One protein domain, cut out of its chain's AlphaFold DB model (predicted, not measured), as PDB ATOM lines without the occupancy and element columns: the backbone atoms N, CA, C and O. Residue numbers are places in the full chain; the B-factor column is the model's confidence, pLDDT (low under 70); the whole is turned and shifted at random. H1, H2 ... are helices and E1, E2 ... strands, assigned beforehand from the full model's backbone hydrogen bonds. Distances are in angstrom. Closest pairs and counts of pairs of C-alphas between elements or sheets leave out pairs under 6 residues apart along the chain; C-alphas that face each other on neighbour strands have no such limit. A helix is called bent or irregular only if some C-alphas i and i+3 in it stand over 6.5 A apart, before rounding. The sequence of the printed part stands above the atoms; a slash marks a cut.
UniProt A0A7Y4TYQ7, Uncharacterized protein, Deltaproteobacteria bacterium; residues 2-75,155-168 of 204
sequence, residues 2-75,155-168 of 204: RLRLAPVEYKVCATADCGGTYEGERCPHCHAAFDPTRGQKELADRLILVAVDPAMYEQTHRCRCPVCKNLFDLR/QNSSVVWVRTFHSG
ATOM      1  N   ARG A   2     168.804 213.473 350.286       81.94
ATOM      2  CA  ARG A   2     169.652 213.231 351.469       81.94
ATOM      3  C   ARG A   2     169.390 214.307 352.513       81.94
ATOM      4  O   ARG A   2     169.633 215.483 352.248       81.94
ATOM      5  N   LEU A   3     168.933 213.871 353.680       78.38
ATOM      6  CA  LEU A   3     168.658 214.697 354.850       78.38
ATOM      7  C   LEU A   3     169.825 214.575 355.839       78.38
ATOM      8  O   LEU A   3     170.391 213.490 356.003       78.38
ATOM      9  N   ARG A   4     170.220 215.676 356.478       74.62
ATOM     10  CA  ARG A   4     171.224 215.674 357.553       74.62
ATOM     11  C   ARG A   4     170.773 216.572 358.701       74.62
ATOM     12  O   ARG A   4     170.061 217.542 358.473       74.62
ATOM     13  N   LEU A   5     171.238 216.266 359.911       73.88
ATOM     14  CA  LEU A   5     171.116 217.150 361.068       73.88
ATOM     15  C   LEU A   5     172.402 217.975 361.197       73.88
ATOM     16  O   LEU A   5     173.483 217.400 361.345       73.88
ATOM     17  N   ALA A   6     172.308 219.300 361.139       69.88
ATOM     18  CA  ALA A   6     173.455 220.192 361.301       69.88
ATOM     19  C   ALA A   6     173.034 221.567 361.855       69.88
ATOM     20  O   ALA A   6     171.862 221.928 361.787       69.88
ATOM     21  N   PRO A   7     173.963 222.360 362.417       68.19
ATOM     22  CA  PRO A   7     173.667 223.733 362.811       68.19
ATOM     23  C   PRO A   7     173.310 224.595 361.589       68.19
ATOM     24  O   PRO A   7     174.112 224.703 360.658       68.19
ATOM     25  N   VAL A   8     172.129 225.218 361.623       67.38
ATOM     26  CA  VAL A   8     171.691 226.246 360.665       67.38
ATOM     27  C   VAL A   8     171.952 227.623 361.274       67.38
ATOM     28  O   VAL A   8     171.836 227.812 362.487       67.38
ATOM     29  N   GLU A   9     172.381 228.569 360.441       68.75
ATOM     30  CA  GLU A   9     172.901 229.861 360.899       68.75
ATOM     31  C   GLU A   9     171.814 230.840 361.379       68.75
ATOM     32  O   GLU A   9     172.071 231.694 362.230       68.75
ATOM     33  N   TYR A  10     170.592 230.693 360.867       69.75
ATOM     34  CA  TYR A  10     169.530 231.680 361.021       69.75
ATOM     35  C   TYR A  10     168.692 231.457 362.277       69.75
ATOM     36  O   TYR A  10     168.135 230.384 362.502       69.75
ATOM     37  N   LYS A  11     168.564 232.510 363.080       72.31
ATOM     38  CA  LYS A  11     167.603 232.626 364.180       72.31
ATOM     39  C   LYS A  11     166.580 233.691 363.831       72.31
ATOM     40  O   LYS A  11     166.934 234.688 363.213       72.31
ATOM     41  N   VAL A  12     165.343 233.524 364.281       71.69
ATOM     42  CA  VAL A  12     164.314 234.569 364.191       71.69
ATOM     43  C   VAL A  12     164.281 235.345 365.505       71.69
ATOM     44  O   VAL A  12     164.360 234.763 366.590       71.69
ATOM     45  N   CYS A  13     164.216 236.672 365.428       74.44
ATOM     46  CA  CYS A  13     164.073 237.514 366.606       74.44
ATOM     47  C   CYS A  13     162.668 237.395 367.210       74.44
ATOM     48  O   CYS A  13     161.680 237.642 366.527       74.44
ATOM     49  N   ALA A  14     162.592 237.067 368.504       76.00
ATOM     50  CA  ALA A  14     161.333 236.926 369.239       76.00
ATOM     51  C   ALA A  14     160.800 238.248 369.835       76.00
ATOM     52  O   ALA A  14     159.747 238.259 370.474       76.00
ATOM     53  N   THR A  15     161.531 239.358 369.681       79.44
ATOM     54  CA  THR A  15     161.072 240.685 370.119       79.44
ATOM     55  C   THR A  15     159.904 241.132 369.245       79.44
ATOM     56  O   THR A  15     159.995 241.042 368.017       79.44
ATOM     57  N   ALA A  16     158.837 241.631 369.881       74.44
ATOM     58  CA  ALA A  16     157.710 242.246 369.184       74.44
ATOM     59  C   ALA A  16     158.223 243.305 368.194       74.44
ATOM     60  O   ALA A  16     159.178 244.021 368.493       74.44
ATOM     61  N   ASP A  17     157.649 243.323 366.993       76.81
ATOM     62  CA  ASP A  17     157.965 244.265 365.908       76.81
ATOM     63  C   ASP A  17     159.376 244.167 365.302       76.81
ATOM     64  O   ASP A  17     159.709 244.918 364.389       76.81
ATOM     65  N   CYS A  18     160.214 243.218 365.743       80.56
ATOM     66  CA  CYS A  18     161.489 242.955 365.084       80.56
ATOM     67  C   CYS A  18     161.335 241.907 363.981       80.56
ATOM     68  O   CYS A  18     161.629 242.207 362.829       80.56
ATOM     69  N   GLY A  19     160.942 240.674 364.333       67.19
ATOM     70  CA  GLY A  19     160.729 239.549 363.401       67.19
ATOM     71  C   GLY A  19     161.919 239.155 362.507       67.19
ATOM     72  O   GLY A  19     161.851 238.160 361.793       67.19
ATOM     73  N   GLY A  20     163.016 239.916 362.535       69.25
ATOM     74  CA  GLY A  20     164.140 239.776 361.626       69.25
ATOM     75  C   GLY A  20     164.929 238.499 361.875       69.25
ATOM     76  O   GLY A  20     165.115 238.067 363.019       69.25
ATOM     77  N   THR A  21     165.427 237.916 360.789       71.69
ATOM     78  CA  THR A  21     166.369 236.803 360.836       71.69
ATOM     79  C   THR A  21     167.779 237.320 361.106       71.69
ATOM     80  O   THR A  21     168.185 238.369 360.609       71.69
ATOM     81  N   TYR A  22     168.543 236.609 361.933       70.94
ATOM     82  CA  TYR A  22     169.916 236.987 362.246       70.94
ATOM     83  C   TYR A  22     170.824 235.803 362.549       70.94
ATOM     84  O   TYR A  22     170.383 234.732 362.965       70.94
ATOM     85  N   GLU A  23     172.118 236.049 362.374       71.31
ATOM     86  CA  GLU A  23     173.203 235.099 362.586       71.31
ATOM     87  C   GLU A  23     173.940 235.477 363.883       71.31
ATOM     88  O   GLU A  23     174.467 236.586 364.008       71.31
ATOM     89  N   GLY A  24     173.988 234.580 364.876       72.00
ATOM     90  CA  GLY A  24     174.733 234.834 366.118       72.00
ATOM     91  C   GLY A  24     173.959 234.736 367.426       72.00
ATOM     92  O   GLY A  24     172.961 234.033 367.524       72.00
ATOM     93  N   GLU A  25     174.447 235.380 368.485       74.19
ATOM     94  CA  GLU A  25     173.840 235.333 369.825       74.19
ATOM     95  C   GLU A  25     172.817 236.445 370.065       74.19
ATOM     96  O   GLU A  25     171.921 236.260 370.892       74.19
ATOM     97  N   ARG A  26     172.922 237.566 369.341       76.88
ATOM     98  CA  ARG A  26     172.079 238.752 369.531       76.88
ATOM     99  C   ARG A  26     171.532 239.279 368.214       76.88
ATOM    100  O   ARG A  26     172.252 239.342 367.219       76.88
ATOM    101  N   CYS A  27     170.285 239.736 368.237       78.38
ATOM    102  CA  CYS A  27     169.670 240.385 367.086       78.38
ATOM    103  C   CYS A  27     170.431 241.680 366.707       78.38
ATOM    104  O   CYS A  27     170.736 242.482 367.591       78.38
ATOM    105  N   PRO A  28     170.730 241.932 365.422       75.38
ATOM    106  CA  PRO A  28     171.408 243.148 364.973       75.38
ATOM    107  C   PRO A  28     170.556 244.412 365.116       75.38
ATOM    108  O   PRO A  28     171.123 245.495 365.198       75.38
ATOM    109  N   HIS A  29     169.225 244.279 365.157       77.88
ATOM    110  CA  HIS A  29     168.299 245.412 365.219       77.88
ATOM    111  C   HIS A  29     167.934 245.802 366.651       77.88
ATOM    112  O   HIS A  29     168.052 246.961 367.022       77.88
ATOM    113  N   CYS A  30     167.492 244.838 367.465       80.31
ATOM    114  CA  CYS A  30     167.029 245.110 368.832       80.31
ATOM    115  C   CYS A  30     168.012 244.658 369.922       80.31
ATOM    116  O   CYS A  30     167.745 244.847 371.105       80.31
ATOM    117  N   HIS A  31     169.121 244.008 369.550       77.94
ATOM    118  CA  HIS A  31     170.177 243.532 370.461       77.94
ATOM    119  C   HIS A  31     169.743 242.529 371.540       77.94
ATOM    120  O   HIS A  31     170.573 242.107 372.360       77.94
ATOM    121  N   ALA A  32     168.482 242.088 371.497       79.19
ATOM    122  CA  ALA A  32     167.963 241.017 372.323       79.19
ATOM    123  C   ALA A  32     168.757 239.734 372.065       79.19
ATOM    124  O   ALA A  32     169.065 239.386 370.918       79.19
ATOM    125  N   ALA A  33     169.114 239.051 373.151       77.62
ATOM    126  CA  ALA A  33     169.703 237.727 373.068       77.62
ATOM    127  C   ALA A  33     168.668 236.732 372.534       77.62
ATOM    128  O   ALA A  33     167.464 236.906 372.724       77.62
ATOM    129  N   PHE A  34     169.144 235.671 371.886       75.69
ATOM    130  CA  PHE A  34     168.264 234.581 371.486       75.69
ATOM    131  C   PHE A  34     167.605 233.938 372.711       75.69
ATOM    132  O   PHE A  34     168.295 233.339 373.538       75.69
ATOM    133  N   ASP A  35     166.281 234.019 372.782       71.12
ATOM    134  CA  ASP A  35     165.479 233.352 373.799       71.12
ATOM    135  C   ASP A  35     165.021 231.978 373.274       71.12
ATOM    136  O   ASP A  35     164.164 231.930 372.392       71.12
ATOM    137  N   PRO A  36     165.563 230.853 373.780       66.81
ATOM    138  CA  PRO A  36     165.163 229.512 373.350       66.81
ATOM    139  C   PRO A  36     163.760 229.097 373.811       66.81
ATOM    140  O   PRO A  36     163.294 228.044 373.395       66.81
ATOM    141  N   THR A  37     163.122 229.862 374.704       63.09
ATOM    142  CA  THR A  37     161.762 229.586 375.194       63.09
ATOM    143  C   THR A  37     160.693 230.271 374.348       63.09
ATOM    144  O   THR A  37     159.579 229.768 374.246       63.09
ATOM    145  N   ARG A  38     161.044 231.395 373.708       64.75
ATOM    146  CA  ARG A  38     160.163 232.157 372.805       64.75
ATOM    147  C   ARG A  38     160.493 231.939 371.329       64.75
ATOM    148  O   ARG A  38     159.608 232.033 370.489       64.75
ATOM    149  N   GLY A  39     161.752 231.649 371.013       54.94
ATOM    150  CA  GLY A  39     162.195 231.177 369.707       54.94
ATOM    151  C   GLY A  39     162.232 229.655 369.697       54.94
ATOM    152  O   GLY A  39     162.974 229.051 370.471       54.94
ATOM    153  N   GLN A  40     161.453 229.033 368.815       50.72
ATOM    154  CA  GLN A  40     161.506 227.589 368.613       50.72
ATOM    155  C   GLN A  40     162.930 227.182 368.191       50.72
ATOM    156  O   GLN A  40     163.514 227.742 367.267       50.72
ATOM    157  N   LYS A  41     163.534 226.259 368.946       49.62
ATOM    158  CA  LYS A  41     164.652 225.426 368.484       49.62
ATOM    159  C   LYS A  41     164.073 224.046 368.237       49.62
ATOM    160  O   LYS A  41     164.311 223.128 369.024       49.62
ATOM    161  N   GLU A  42     163.266 223.901 367.204       48.28
ATOM    162  CA  GLU A  42     162.807 222.574 366.832       48.28
ATOM    163  C   GLU A  42     163.947 221.843 366.121       48.28
ATOM    164  O   GLU A  42     164.780 222.435 365.437       48.28
ATOM    165  N   LEU A  43     164.035 220.524 366.300       47.88
ATOM    166  CA  LEU A  43     164.974 219.699 365.529       47.88
ATOM    167  C   LEU A  43     164.779 219.905 364.017       47.88
ATOM    168  O   LEU A  43     165.750 219.801 363.269       47.88
ATOM    169  N   ALA A  44     163.556 220.261 363.604       49.00
ATOM    170  CA  ALA A  44     163.200 220.680 362.254       49.00
ATOM    171  C   ALA A  44     164.049 221.861 361.743       49.00
ATOM    172  O   ALA A  44     164.448 221.845 360.582       49.00
ATOM    173  N   ASP A  45     164.456 222.793 362.613       52.09
ATOM    174  CA  ASP A  45     165.300 223.949 362.265       52.09
ATOM    175  C   ASP A  45     166.771 223.573 362.008       52.09
ATOM    176  O   ASP A  45     167.590 224.412 361.637       52.09
ATOM    177  N   ARG A  46     167.143 222.307 362.242       61.88
ATOM    178  CA  ARG A  46     168.485 221.750 361.998       61.88
ATOM    179  C   ARG A  46     168.503 220.694 360.900       61.88
ATOM    180  O   ARG A  46     169.562 220.123 360.625       61.88
ATOM    181  N   LEU A  47     167.350 220.392 360.305       68.19
ATOM    182  CA  LEU A  47     167.253 219.462 359.191       68.19
ATOM    183  C   LEU A  47     167.586 220.191 357.892       68.19
ATOM    184  O   LEU A  47     166.862 221.076 357.449       68.19
ATOM    185  N   ILE A  48     168.691 219.792 357.270       74.62
ATOM    186  CA  ILE A  48     169.163 220.355 356.003       74.62
ATOM    187  C   ILE A  48     168.980 219.354 354.862       74.62
ATOM    188  O   ILE A  48     169.223 218.148 355.012       74.62
ATOM    189  N   LEU A  49     168.582 219.874 353.701       77.94
ATOM    190  CA  LEU A  49     168.385 219.109 352.473       77.94
ATOM    191  C   LEU A  49     169.493 219.434 351.466       77.94
ATOM    192  O   LEU A  49     169.570 220.558 350.983       77.94
ATOM    193  N   VAL A  50     170.359 218.458 351.168       79.75
ATOM    194  CA  VAL A  50     171.619 218.703 350.423       79.75
ATOM    195  C   VAL A  50     171.794 217.867 349.155       79.75
ATOM    196  O   VAL A  50     172.738 218.081 348.413       79.75
ATOM    197  N   ALA A  51     170.923 216.884 348.912       79.56
ATOM    198  CA  ALA A  51     170.926 216.096 347.669       79.56
ATOM    199  C   ALA A  51     169.622 216.300 346.892       79.56
ATOM    200  O   ALA A  51     168.945 215.337 346.524       79.56
ATOM    201  N   VAL A  52     169.245 217.568 346.779       75.88
ATOM    202  CA  VAL A  52     168.297 218.105 345.803       75.88
ATOM    203  C   VAL A  52     169.114 218.907 344.798       75.88
ATOM    204  O   VAL A  52     170.168 219.415 345.175       75.88
ATOM    205  N   ASP A  53     168.677 218.948 343.543       77.56
ATOM    206  CA  ASP A  53     169.329 219.726 342.492       77.56
ATOM    207  C   ASP A  53     168.382 220.861 342.061       77.56
ATOM    208  O   ASP A  53     167.292 220.562 341.564       77.56
ATOM    209  N   PRO A  54     168.727 222.131 342.324       77.06
ATOM    210  CA  PRO A  54     169.951 222.568 342.994       77.06
ATOM    211  C   PRO A  54     169.889 222.406 344.529       77.06
ATOM    212  O   PRO A  54     168.814 222.342 345.138       77.06
ATOM    213  N   ALA A  55     171.055 222.298 345.176       78.19
ATOM    214  CA  ALA A  55     171.150 222.039 346.617       78.19
ATOM    215  C   ALA A  55     170.590 223.216 347.420       78.19
ATOM    216  O   ALA A  55     171.040 224.328 347.223       78.19
ATOM    217  N   MET A  56     169.665 222.984 348.362       78.12
ATOM    218  CA  MET A  56     169.005 224.063 349.127       78.12
ATOM    219  C   MET A  56     169.883 224.732 350.194       78.12
ATOM    220  O   MET A  56     169.506 225.775 350.736       78.12
ATOM    221  N   TYR A  57     171.002 224.106 350.556       79.38
ATOM    222  CA  TYR A  57     171.935 224.618 351.550       79.38
ATOM    223  C   TYR A  57     173.375 224.341 351.126       79.38
ATOM    224  O   TYR A  57     173.689 223.237 350.677       79.38
ATOM    225  N   GLU A  58     174.255 225.306 351.365       83.50
ATOM    226  CA  GLU A  58     175.696 225.198 351.148       83.50
ATOM    227  C   GLU A  58     176.478 225.392 352.451       83.50
ATOM    228  O   GLU A  58     175.971 225.938 353.435       83.50
ATOM    229  N   GLN A  59     177.716 224.895 352.481       83.75
ATOM    230  CA  GLN A  59     178.610 225.094 353.618       83.75
ATOM    231  C   GLN A  59     179.386 226.397 353.462       83.75
ATOM    232  O   GLN A  59     180.044 226.614 352.448       83.75
ATOM    233  N   THR A  60     179.397 227.209 354.515       79.94
ATOM    234  CA  THR A  60     180.161 228.461 354.551       79.94
ATOM    235  C   THR A  60     180.957 228.562 355.848       79.94
ATOM    236  O   THR A  60     180.540 228.079 356.905       79.94
ATOM    237  N   HIS A  61     182.129 229.196 355.779       81.50
ATOM    238  CA  HIS A  61     182.933 229.527 356.953       81.50
ATOM    239  C   HIS A  61     182.567 230.914 357.471       81.50
ATOM    240  O   HIS A  61     182.765 231.907 356.780       81.50
ATOM    241  N   ARG A  62     182.123 230.995 358.725       84.69
ATOM    242  CA  ARG A  62     181.768 232.271 359.360       84.69
ATOM    243  C   ARG A  62     182.687 232.571 360.523       84.69
ATOM    244  O   ARG A  62     182.998 231.688 361.326       84.69
ATOM    245  N   CYS A  63     183.120 233.819 360.632       85.12
ATOM    246  CA  CYS A  63     183.919 234.286 361.755       85.12
ATOM    247  C   CYS A  63     183.011 234.693 362.912       85.12
ATOM    248  O   CYS A  63     181.979 235.323 362.707       85.12
ATOM    249  N   ARG A  64     183.418 234.392 364.147       83.25
ATOM    250  CA  ARG A  64     182.705 234.869 365.337       83.25
ATOM    251  C   ARG A  64     183.299 236.187 365.824       83.25
ATOM    252  O   ARG A  64     184.510 236.295 366.043       83.25
ATOM    253  N   CYS A  65     182.443 237.183 366.032       80.25
ATOM    254  CA  CYS A  65     182.814 238.431 366.682       80.25
ATOM    255  C   CYS A  65     183.160 238.171 368.157       80.25
ATOM    256  O   CYS A  65     182.348 237.587 368.875       80.25
ATOM    257  N   PRO A  66     184.314 238.631 368.669       76.25
ATOM    258  CA  PRO A  66     184.640 238.455 370.083       76.25
ATOM    259  C   PRO A  66     183.757 239.299 371.014       76.25
ATOM    260  O   PRO A  66     183.637 238.938 372.184       76.25
ATOM    261  N   VAL A  67     183.141 240.372 370.504       76.19
ATOM    262  CA  VAL A  67     182.342 241.328 371.284       76.19
ATOM    263  C   VAL A  67     180.864 240.938 371.289       76.19
ATOM    264  O   VAL A  67     180.379 240.409 372.283       76.19
ATOM    265  N   CYS A  68     180.153 241.115 370.171       74.94
ATOM    266  CA  CYS A  68     178.715 240.829 370.095       74.94
ATOM    267  C   CYS A  68     178.386 239.335 369.945       74.94
ATOM    268  O   CYS A  68     177.214 238.972 369.921       74.94
ATOM    269  N   LYS A  69     179.410 238.476 369.821       77.88
ATOM    270  CA  LYS A  69     179.305 237.019 369.617       77.88
ATOM    271  C   LYS A  69     178.556 236.593 368.353       77.88
ATOM    272  O   LYS A  69     178.368 235.395 368.138       77.88
ATOM    273  N   ASN A  70     178.201 237.540 367.487       78.00
ATOM    274  CA  ASN A  70     177.567 237.234 366.217       78.00
ATOM    275  C   ASN A  70     178.541 236.641 365.209       78.00
ATOM    276  O   ASN A  70     179.752 236.887 365.260       78.00
ATOM    277  N   LEU A  71     177.981 235.832 364.318       80.75
ATOM    278  CA  LEU A  71     178.695 235.313 363.169       80.75
ATOM    279  C   LEU A  71     178.662 236.369 362.065       80.75
ATOM    280  O   LEU A  71     177.724 237.156 361.969       80.75
ATOM    281  N   PHE A  72     179.735 236.445 361.292       81.81
ATOM    282  CA  PHE A  72     179.792 237.284 360.109       81.81
ATOM    283  C   PHE A  72     180.671 236.628 359.055       81.81
ATOM    284  O   PHE A  72     181.642 235.927 359.368       81.81
ATOM    285  N   ASP A  73     180.317 236.877 357.805       84.31
ATOM    286  CA  ASP A  73     181.123 236.492 356.663       84.31
ATOM    287  C   ASP A  73     182.368 237.384 356.584       84.31
ATOM    288  O   ASP A  73     182.274 238.614 356.626       84.31
ATOM    289  N   LEU A  74     183.541 236.759 356.526       86.19
ATOM    290  CA  LEU A  74     184.798 237.461 356.310       86.19
ATOM    291  C   LEU A  74     185.158 237.272 354.845       86.19
ATOM    292  O   LEU A  74     185.545 236.172 354.460       86.19
ATOM    293  N   ARG A  75     185.087 238.348 354.067       87.38
ATOM    294  CA  ARG A  75     185.401 238.336 352.640       87.38
ATOM    295  C   ARG A  75     186.740 238.990 352.339       87.38
ATOM    296  O   ARG A  75     187.307 239.712 353.168       87.38
ATOM    297  N   GLN A 155     187.423 235.568 365.775       76.25
ATOM    298  CA  GLN A 155     187.652 234.262 366.394       76.25
ATOM    299  C   GLN A 155     187.546 233.144 365.343       76.25
ATOM    300  O   GLN A 155     187.253 233.414 364.180       76.25
ATOM    301  N   ASN A 156     187.884 231.909 365.731       71.50
ATOM    302  CA  ASN A 156     187.967 230.771 364.809       71.50
ATOM    303  C   ASN A 156     186.696 230.631 363.965       71.50
ATOM    304  O   ASN A 156     185.589 230.838 364.469       71.50
ATOM    305  N   SER A 157     186.877 230.293 362.686       71.44
ATOM    306  CA  SER A 157     185.752 230.092 361.788       71.44
ATOM    307  C   SER A 157     184.960 228.858 362.211       71.44
ATOM    308  O   SER A 157     185.525 227.830 362.582       71.44
ATOM    309  N   SER A 158     183.637 228.975 362.191       74.50
ATOM    310  CA  SER A 158     182.722 227.842 362.336       74.50
ATOM    311  C   SER A 158     182.156 227.515 360.960       74.50
ATOM    312  O   SER A 158     181.805 228.432 360.217       74.50
ATOM    313  N   VAL A 159     182.096 226.228 360.616       78.00
ATOM    314  CA  VAL A 159     181.369 225.777 359.423       78.00
ATOM    315  C   VAL A 159     179.889 225.757 359.769       78.00
ATOM    316  O   VAL A 159     179.491 225.135 360.758       78.00
ATOM    317  N   VAL A 160     179.087 226.440 358.966       78.69
ATOM    318  CA  VAL A 160     177.633 226.505 359.109       78.69
ATOM    319  C   VAL A 160     176.970 226.203 357.773       78.69
ATOM    320  O   VAL A 160     177.595 226.341 356.722       78.69
ATOM    321  N   TRP A 161     175.715 225.760 357.828       78.62
ATOM    322  CA  TRP A 161     174.900 225.575 356.635       78.62
ATOM    323  C   TRP A 161     174.039 226.807 356.399       78.62
ATOM    324  O   TRP A 161     173.257 227.211 357.265       78.62
ATOM    325  N   VAL A 162     174.202 227.379 355.215       75.81
ATOM    326  CA  VAL A 162     173.529 228.587 354.752       75.81
ATOM    327  C   VAL A 162     172.528 228.187 353.683       75.81
ATOM    328  O   VAL A 162     172.833 227.344 352.844       75.81
ATOM    329  N   ARG A 163     171.316 228.747 353.727       74.00
ATOM    330  CA  ARG A 163     170.314 228.493 352.691       74.00
ATOM    331  C   ARG A 163     170.824 229.091 351.386       74.00
ATOM    332  O   ARG A 163     171.117 230.282 351.338       74.00
ATOM    333  N   THR A 164     170.893 228.288 350.335       72.88
ATOM    334  CA  THR A 164     171.147 228.808 348.994       72.88
ATOM    335  C   THR A 164     169.941 229.650 348.602       72.88
ATOM    336  O   THR A 164     168.838 229.134 348.380       72.88
ATOM    337  N   PHE A 165     170.129 230.961 348.540       60.41
ATOM    338  CA  PHE A 165     169.203 231.814 347.825       60.41
ATOM    339  C   PHE A 165     169.498 231.591 346.349       60.41
ATOM    340  O   PHE A 165     170.308 232.292 345.754       60.41
ATOM    341  N   HIS A 166     168.858 230.581 345.760       49.75
ATOM    342  CA  HIS A 166     168.602 230.644 344.334       49.75
ATOM    343  C   HIS A 166     167.728 231.878 344.184       49.75
ATOM    344  O   HIS A 166     166.546 231.851 344.527       49.75
ATOM    345  N   SER A 167     168.325 233.001 343.802       41.72
ATOM    346  CA  SER A 167     167.590 234.067 343.148       41.72
ATOM    347  C   SER A 167     166.953 233.411 341.927       41.72
ATOM    348  O   SER A 167     167.590 233.281 340.887       41.72
ATOM    349  N   GLY A 168     165.751 232.865 342.126       40.47
ATOM    350  CA  GLY A 168     164.917 232.183 341.141       40.47
ATOM    351  C   GLY A 168     164.308 233.192 340.186       40.47
ATOM    352  O   GLY A 168     163.097 233.362 340.131       40.47
TER     353      GLY A 168
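AT A GLANCE: This is residues 2 to 75 and 155 to 168 of the 204 residues of an uncharacterized protein of Deltaproteobacteria bacterium (UniProt A0A7Y4TYQ7). There is little regular structure: a small antiparallel sheet, E6 - E5 - E7, with long bent strand E5 inside, and two separate strand pairs, E1 with E4 and hairpin E2 and E3, amid loops. The 88 printed residues hold E1 E2 E3 H1 E4 E5 E6 E7 in chain order, mostly strand, with 33 residues in named elements. The whole is compact, radius of gyration of the C-alphas 13.8 A, spanning 37 by 28 by 25 A.

IN THESE COORDINATES: E5, residues 57 to 64, runs 20.3 A from C-alpha 57 at (171.935, 224.618, 351.550). E7, 158 to 163, runs 15.7 A to (170.314, 228.493, 352.691). Short are E6, 71 to 73; E1, 3 to 5; E4, 47 to 49; E2, 10 to 12; E3, 21 to 23; helix H1, 43 to 46.

HOW THE PARTS SIT: E5 bends by 52 degrees at residue 61. Within hydrogen-bond range are N 60 and O 160, 3.0 A, for E5 and E7; N 63 and O 72, 2.9 A, for hairpin E5 and E6; N 11 and O 22, 2.9 A, for E2 and E3; N 4 and O 48, 3.0 A, for antiparallel E1 and E4. The closest C-alphas of E3 and E6, Glu 23 and Leu 71, are 5.5 A apart. H1, too short for an O i to N i+4 pair, is not on the larger sheet.

THE WHOLE: Residues 76 to 154 are not printed; C-alphas 75 and 155 are 14.5 A apart. The link E3 to H1 is long, 19 residues. Confidence is under 70 in 23 residues, among them 36 to 47.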